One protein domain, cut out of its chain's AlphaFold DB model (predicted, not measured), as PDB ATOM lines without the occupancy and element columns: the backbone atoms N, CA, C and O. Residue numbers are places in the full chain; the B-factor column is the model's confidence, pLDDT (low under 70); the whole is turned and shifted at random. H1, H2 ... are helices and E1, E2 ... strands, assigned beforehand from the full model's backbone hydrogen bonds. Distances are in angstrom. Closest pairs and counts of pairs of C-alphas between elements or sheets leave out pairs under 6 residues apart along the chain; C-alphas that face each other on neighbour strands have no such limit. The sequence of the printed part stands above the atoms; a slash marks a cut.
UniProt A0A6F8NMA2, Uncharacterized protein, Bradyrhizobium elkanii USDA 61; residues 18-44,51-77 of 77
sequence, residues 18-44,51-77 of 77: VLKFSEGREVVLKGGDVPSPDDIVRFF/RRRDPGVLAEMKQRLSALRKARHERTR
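Overview. This is residues 18 to 44 and 51 to 77 of the 77 residues of an uncharacterized protein of Bradyrhizobium elkanii USDA 61 (UniProt A0A6F8NMA2). Look for two separate parts: a small head, where the short strand hairpin of E1 and E2 is followed by the short helix H1, and a long single helix, H2, that sticks out on its own as an arm. Residues 51 to 77, of which 55 to 75 belong to H2, stand free of the head. You have 54 printed residues, with E1, E2, H1 and H2 in this order along the chain; the sheet order is E1 - E2, antiparallel, and the class is mostly helix. The whole is extended, with a radius of gyration of the C-alphas of 17.8 A, and elongated, with spans of 46 by 29 by 19 A.

Arrangement. Begin at E1, residues 18 to 20, and go through a tight link to E2, residues 26 to 29: the two form a hairpin of antiparallel neighbours, their directions at 158 degrees. Find N 19 and O 27 at 2.9 A, and N 27 and O 19 at 3.1 A, both within hydrogen-bond range. A short link leads on to H1, residues 37 to 44, which is only just apart from E1, at 8.3 A. H2, residues 55 to 75, is apart from E1, E2 and H1. In H1 and H2 every O i to N i+4 pair is within hydrogen-bond range.

Along the chain. Find C-alpha 18 at (108.624, -3.540, 3.128), where E1 begins; it is 5.9 A long and E2 9.6 A. H1 runs 10.6 A from Pro 37 to Phe 44. H2 runs 30.8 A from Pro 55 to Arg 75, whose C-alpha is at (76.477, -14.407, 14.427).

Size, cuts and confidence. The C-alphas of Asp 38 and Arg 77, the two farthest apart, are 47.6 A from each other. Residues 45 to 50 are not printed, and C-alphas 44 and 51 are 10.6 A apart across this cut. The mean pLDDT of the printed part is 72.7; 25 residues are under 70, among them 18 to 26 and 51 to 58.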
ATOM      1  N   VAL A  18     107.546  -3.465   2.133       58.88
ATOM      2  CA  VAL A  18     108.624  -3.540   3.128       58.88
ATOM      3  C   VAL A  18     108.680  -4.949   3.712       58.88
ATOM      4  O   VAL A  18     107.784  -5.383   4.441       58.88
ATOM      5  N   LEU A  19     109.760  -5.672   3.421       65.88
ATOM      6  CA  LEU A  19     110.087  -6.915   4.112       65.88
ATOM      7  C   LEU A  19     110.828  -6.565   5.406       65.88
ATOM      8  O   LEU A  19     112.038  -6.343   5.408       65.88
ATOM      9  N   LYS A  20     110.088  -6.516   6.520       61.44
ATOM     10  CA  LYS A  20     110.669  -6.381   7.863       61.44
ATOM     11  C   LYS A  20     111.207  -7.732   8.334       61.44
ATOM     12  O   LYS A  20     110.440  -8.668   8.591       61.44
ATOM     13  N   PHE A  21     112.523  -7.837   8.474       65.06
ATOM     14  CA  PHE A  21     113.174  -8.998   9.071       65.06
ATOM     15  C   PHE A  21     113.301  -8.794  10.584       65.06
ATOM     16  O   PHE A  21     113.470  -7.684  11.074       65.06
ATOM     17  N   SER A  22     113.255  -9.879  11.360       60.09
ATOM     18  CA  SER A  22     113.328  -9.801  12.831       60.09
ATOM     19  C   SER A  22     114.695  -9.375  13.382       60.09
ATOM     20  O   SER A  22     114.869  -9.353  14.591       60.09
ATOM     21  N   GLU A  23     115.665  -9.100  12.514       66.88
ATOM     22  CA  GLU A  23     117.015  -8.632  12.859       66.88
ATOM     23  C   GLU A  23     117.138  -7.106  12.767       66.88
ATOM     24  O   GLU A  23     118.243  -6.582  12.755       66.88
ATOM     25  N   GLY A  24     116.014  -6.394  12.615       65.50
ATOM     26  CA  GLY A  24     116.005  -4.946  12.383       65.50
ATOM     27  C   GLY A  24     116.404  -4.547  10.960       65.50
ATOM     28  O   GLY A  24     116.488  -3.364  10.657       65.50
ATOM     29  N   ARG A  25     116.634  -5.520  10.068       65.19
ATOM     30  CA  ARG A  25     116.874  -5.262   8.649       65.19
ATOM     31  C   ARG A  25     115.547  -5.073   7.926       65.19
ATOM     32  O   ARG A  25     114.636  -5.891   8.063       65.19
ATOM     33  N   GLU A  26     115.478  -4.036   7.110       69.69
ATOM     34  CA  GLU A  26     114.332  -3.731   6.265       69.69
ATOM     35  C   GLU A  26     114.776  -3.780   4.806       69.69
ATOM     36  O   GLU A  26     115.792  -3.193   4.436       69.69
ATOM     37  N   VAL A  27     114.045  -4.530   3.980       71.31
ATOM     38  CA  VAL A  27     114.230  -4.503   2.524       71.31
ATOM     39  C   VAL A  27     113.022  -3.808   1.923       71.31
ATOM     40  O   VAL A  27     111.887  -4.258   2.090       71.31
ATOM     41  N   VAL A  28     113.288  -2.688   1.258       71.00
ATOM     42  CA  VAL A  28     112.294  -1.863   0.578       71.00
ATOM     43  C   VAL A  28     112.252  -2.305  -0.879       71.00
ATOM     44  O   VAL A  28     113.228  -2.121  -1.600       71.00
ATOM     45  N   LEU A  29     111.141  -2.906  -1.299       72.56
ATOM     46  CA  LEU A  29     110.907  -3.305  -2.688       72.56
ATOM     47  C   LEU A  29     109.942  -2.317  -3.337       72.56
ATOM     48  O   LEU A  29     108.895  -2.018  -2.758       72.56
ATOM     49  N   LYS A  30     110.273  -1.824  -4.529       72.56
ATOM     50  CA  LYS A  30     109.382  -1.005  -5.358       72.56
ATOM     51  C   LYS A  30     108.481  -1.895  -6.218       72.56
ATOM     52  O   LYS A  30     108.715  -3.092  -6.379       72.56
ATOM     53  N   GLY A  31     107.427  -1.305  -6.783       59.22
ATOM     54  CA  GLY A  31     106.562  -2.005  -7.733       59.22
ATOM     55  C   GLY A  31     107.369  -2.474  -8.947       59.22
ATOM     56  O   GLY A  31     107.943  -1.648  -9.645       59.22
ATOM     57  N   GLY A  32     107.420  -3.789  -9.170       65.81
ATOM     58  CA  GLY A  32     108.219  -4.412 -10.233       65.81
ATOM     59  C   GLY A  32     109.542  -5.027  -9.764       65.81
ATOM     60  O   GLY A  32     110.126  -5.811 -10.510       65.81
ATOM     61  N   ASP A  33     109.980  -4.758  -8.531       70.31
ATOM     62  CA  ASP A  33     111.192  -5.373  -7.989       70.31
ATOM     63  C   ASP A  33     110.955  -6.855  -7.672       70.31
ATOM     64  O   ASP A  33     110.032  -7.228  -6.938       70.31
ATOM     65  N   VAL A  34     111.832  -7.711  -8.197       70.62
ATOM     66  CA  VAL A  34     111.882  -9.128  -7.837       70.62
ATOM     67  C   VAL A  34     112.888  -9.285  -6.694       70.62
ATOM     68  O   VAL A  34     114.069  -8.988  -6.890       70.62
ATOM     69  N   PRO A  35     112.466  -9.735  -5.497       75.12
ATOM     70  CA  PRO A  35     113.398  -9.970  -4.402       75.12
ATOM     71  C   PRO A  35     114.429 -11.025  -4.798       75.12
ATOM     72  O   PRO A  35     114.119 -11.978  -5.520       75.12
ATOM     73  N   SER A  36     115.652 -10.874  -4.289       74.88
ATOM     74  CA  SER A  36     116.705 -11.844  -4.570       74.88
ATOM     75  C   SER A  36     116.308 -13.236  -4.048       74.88
ATOM     76  O   SER A  36     115.596 -13.347  -3.039       74.88
ATOM     77  N   PRO A  37     116.781 -14.325  -4.684       72.25
ATOM     78  CA  PRO A  37     116.572 -15.675  -4.171       72.25
ATOM     79  C   PRO A  37     116.993 -15.816  -2.701       72.25
ATOM     80  O   PRO A  37     116.313 -16.493  -1.931       72.25
ATOM     81  N   ASP A  38     118.050 -15.120  -2.277       72.44
ATOM     82  CA  ASP A  38     118.514 -15.121  -0.890       72.44
ATOM     83  C   ASP A  38     117.525 -14.461   0.077       72.44
ATOM     84  O   ASP A  38     117.293 -14.988   1.170       72.44
ATOM     85  N   ASP A  39     116.898 -13.348  -0.310       70.44
ATOM     86  CA  ASP A  39     115.890 -12.665   0.511       70.44
ATOM     87  C   ASP A  39     114.633 -13.523   0.674       70.44
ATOM     88  O   ASP A  39     114.101 -13.663   1.782       70.44
ATOM     89  N   ILE A  40     114.206 -14.177  -0.413       69.56
ATOM     90  CA  ILE A  40     113.112 -15.154  -0.413       69.56
ATOM     91  C   ILE A  40     113.454 -16.298   0.550       69.56
ATOM     92  O   ILE A  40     112.699 -16.598   1.481       69.56
ATOM     93  N   VAL A  41     114.620 -16.921   0.378       69.25
ATOM     94  CA  VAL A  41     115.060 -18.054   1.198       69.25
ATOM     95  C   VAL A  41     115.166 -17.659   2.669       69.25
ATOM     96  O   VAL A  41     114.708 -18.420   3.521       69.25
ATOM     97  N   ARG A  42     115.705 -16.484   3.006       67.56
ATOM     98  CA  ARG A  42     115.792 -16.003   4.397       67.56
ATOM     99  C   ARG A  42     114.416 -15.768   5.005       67.56
ATOM    100  O   ARG A  42     114.169 -16.202   6.135       67.56
ATOM    101  N   PHE A  43     113.506 -15.151   4.253       68.06
ATOM    102  CA  PHE A  43     112.131 -14.931   4.692       68.06
ATOM    103  C   PHE A  43     111.414 -16.260   4.996       68.06
ATOM    104  O   PHE A  43     110.776 -16.410   6.044       68.06
ATOM    105  N   PHE A  44     111.571 -17.272   4.135       64.50
ATOM    106  CA  PHE A  44     110.911 -18.571   4.300       64.50
ATOM    107  C   PHE A  44     111.624 -19.535   5.268       64.50
ATOM    108  O   PHE A  44     110.940 -20.194   6.060       64.50
ATOM    109  N   ARG A  51     108.191 -21.303  13.218       54.00
ATOM    110  CA  ARG A  51     107.230 -22.406  13.425       54.00
ATOM    111  C   ARG A  51     107.809 -23.551  14.262       54.00
ATOM    112  O   ARG A  51     107.040 -24.341  14.794       54.00
ATOM    113  N   ARG A  52     109.139 -23.670  14.328       55.97
ATOM    114  CA  ARG A  52     109.852 -24.680  15.120       55.97
ATOM    115  C   ARG A  52     110.070 -24.224  16.568       55.97
ATOM    116  O   ARG A  52     110.196 -25.075  17.439       55.97
ATOM    117  N   ARG A  53     110.098 -22.910  16.821       55.44
ATOM    118  CA  ARG A  53     110.103 -22.318  18.164       55.44
ATOM    119  C   ARG A  53     108.658 -22.241  18.679       55.44
ATOM    120  O   ARG A  53     107.845 -21.502  18.141       55.44
ATOM    121  N   ASP A  54     108.373 -23.072  19.678       57.12
ATOM    122  CA  ASP A  54     107.125 -23.217  20.441       57.12
ATOM    123  C   ASP A  54     105.910 -23.866  19.753       57.12
ATOM    124  O   ASP A  54     104.972 -23.185  19.323       57.12
ATOM    125  N   PRO A  55     105.835 -25.217  19.750       61.88
ATOM    126  CA  PRO A  55     104.601 -25.937  19.414       61.88
ATOM    127  C   PRO A  55     103.379 -25.489  20.243       61.88
ATOM    128  O   PRO A  55     102.258 -25.546  19.732       61.88
ATOM    129  N   GLY A  56     103.581 -24.989  21.470       66.62
ATOM    130  CA  GLY A  56     102.513 -24.455  22.327       66.62
ATOM    131  C   GLY A  56     101.826 -23.215  21.746       66.62
ATOM    132  O   GLY A  56     100.598 -23.164  21.682       66.62
ATOM    133  N   VAL A  57     102.597 -22.267  21.204       68.62
ATOM    134  CA  VAL A  57     102.060 -21.027  20.613       68.62
ATOM    135  C   VAL A  57     101.239 -21.329  19.357       68.62
ATOM    136  O   VAL A  57     100.179 -20.742  19.132       68.62
ATOM    137  N   LEU A  58     101.671 -22.295  18.538       69.44
ATOM    138  CA  LEU A  58     100.915 -22.710  17.353       69.44
ATOM    139  C   LEU A  58      99.578 -23.375  17.730       69.44
ATOM    140  O   LEU A  58      98.570 -23.158  17.052       69.44
ATOM    141  N   ALA A  59      99.566 -24.193  18.786       76.25
ATOM    142  CA  ALA A  59      98.356 -24.835  19.290       76.25
ATOM    143  C   ALA A  59      97.356 -23.798  19.826       76.25
ATOM    144  O   ALA A  59      96.180 -23.826  19.454       76.25
ATOM    145  N   GLU A  60      97.836 -22.823  20.596       81.00
ATOM    146  CA  GLU A  60      97.035 -21.720  21.130       81.00
ATOM    147  C   GLU A  60      96.429 -20.851  20.011       81.00
ATOM    148  O   GLU A  60      95.227 -20.569  20.005       81.00
ATOM    149  N   MET A  61      97.221 -20.487  18.995       79.56
ATOM    150  CA  MET A  61      96.723 -19.731  17.837       79.56
ATOM    151  C   MET A  61      95.639 -20.498  17.066       79.56
ATOM    152  O   MET A  61      94.656 -19.898  16.622       79.56
ATOM    153  N   LYS A  62      95.784 -21.823  16.913       84.81
ATOM    154  CA  LYS A  62      94.764 -22.671  16.272       84.81
ATOM    155  C   LYS A  62      93.469 -22.717  17.083       84.81
ATOM    156  O   LYS A  62      92.392 -22.620  16.492       84.81
ATOM    157  N   GLN A  63      93.560 -22.827  18.409       86.12
ATOM    158  CA  GLN A  63      92.389 -22.799  19.291       86.12
ATOM    159  C   GLN A  63      91.647 -21.464  19.196       86.12
ATOM    160  O   GLN A  63      90.440 -21.456  18.946       86.12
ATOM    161  N   ARG A  64      92.366 -20.337  19.283       87.81
ATOM    162  CA  ARG A  64      91.779 -18.995  19.127       87.81
ATOM    163  C   ARG A  64      91.083 -18.822  17.777       87.81
ATOM    164  O   ARG A  64      89.968 -18.308  17.717       87.81
ATOM    165  N   LEU A  65      91.696 -19.299  16.693       90.69
ATOM    166  CA  LEU A  65      91.104 -19.219  15.356       90.69
ATOM    167  C   LEU A  65      89.825 -20.064  15.231       90.69
ATOM    168  O   LEU A  65      88.870 -19.641  14.582       90.69
ATOM    169  N   SER A  66      89.796 -21.246  15.853       91.75
ATOM    170  CA  SER A  66      88.601 -22.096  15.908       91.75
ATOM    171  C   SER A  66      87.455 -21.406  16.654       91.75
ATOM    172  O   SER A  66      86.340 -21.341  16.138       91.75
ATOM    173  N   ALA A  67      87.743 -20.809  17.816       90.31
ATOM    174  CA  ALA A  67      86.760 -20.059  18.598       90.31
ATOM    175  C   ALA A  67      86.177 -18.873  17.809       90.31
ATOM    176  O   ALA A  67      84.961 -18.708  17.745       90.31
ATOM    177  N   LEU A  68      87.029 -18.106  17.119       90.75
ATOM    178  CA  LEU A  68      86.590 -16.992  16.272       90.75
ATOM    179  C   LEU A  68      85.698 -17.444  15.108       90.75
ATOM    180  O   LEU A  68      84.726 -16.768  14.775       90.75
ATOM    181  N   ARG A  69      86.003 -18.590  14.486       92.50
ATOM    182  CA  ARG A  69      85.172 -19.155  13.411       92.50
ATOM    183  C   ARG A  69      83.797 -19.580  13.917       92.50
ATOM    184  O   ARG A  69      82.814 -19.296  13.238       92.50
ATOM    185  N   LYS A  70      83.723 -20.206  15.096       89.19
ATOM    186  CA  LYS A  70      82.448 -20.578  15.732       89.19
ATOM    187  C   LYS A  70      81.607 -19.348  16.065       89.19
ATOM    188  O   LYS A  70      80.482 -19.255  15.594       89.19
ATOM    189  N   ALA A  71      82.199 -18.357  16.733       87.81
ATOM    190  CA  ALA A  71      81.518 -17.107  17.073       87.81
ATOM    191  C   ALA A  71      81.016 -16.348  15.830       87.81
ATOM    192  O   ALA A  71      79.943 -15.749  15.840       87.81
ATOM    193  N   ARG A  72      81.778 -16.380  14.726       87.38
ATOM    194  CA  ARG A  72      81.327 -15.814  13.449       87.38
ATOM    195  C   ARG A  72      80.143 -16.592  12.882       87.38
ATOM    196  O   ARG A  72      79.195 -15.970  12.423       87.38
ATOM    197  N   HIS A  73      80.190 -17.922  12.907       86.25
ATOM    198  CA  HIS A  73      79.102 -18.754  12.399       86.25
ATOM    199  C   HIS A  73      77.805 -18.547  13.191       86.25
ATOM    200  O   HIS A  73      76.754 -18.390  12.584       86.25
ATOM    201  N   GLU A  74      77.895 -18.441  14.517       84.19
ATOM    202  CA  GLU A  74      76.762 -18.143  15.405       84.19
ATOM    203  C   GLU A  74      76.160 -16.754  15.165       84.19
ATOM    204  O   GLU A  74      74.952 -16.601  15.259       84.19
ATOM    205  N   ARG A  75      76.970 -15.749  14.802       76.75
ATOM    206  CA  ARG A  75      76.477 -14.407  14.427       76.75
ATOM    207  C   ARG A  75      75.860 -14.321  13.034       76.75
ATOM    208  O   ARG A  75      75.198 -13.336  12.738       76.75
ATOM    209  N   THR A  76      76.175 -15.270  12.152       79.25
ATOM    210  CA  THR A  76      75.667 -15.279  10.767       79.25
ATOM    211  C   THR A  76      74.435 -16.185  10.622       79.25
ATOM    212  O   THR A  76      73.958 -16.388   9.509       79.25
ATOM    213  N   ARG A  77      73.959 -16.761  11.730       55.78
ATOM    214  CA  ARG A  77      72.745 -17.570  11.837       55.78
ATOM    215  C   ARG A  77      71.647 -16.741  12.487       55.78
ATOM    216  O   ARG A  77      70.483 -16.982  12.116       55.78
TER     217      ARG A  77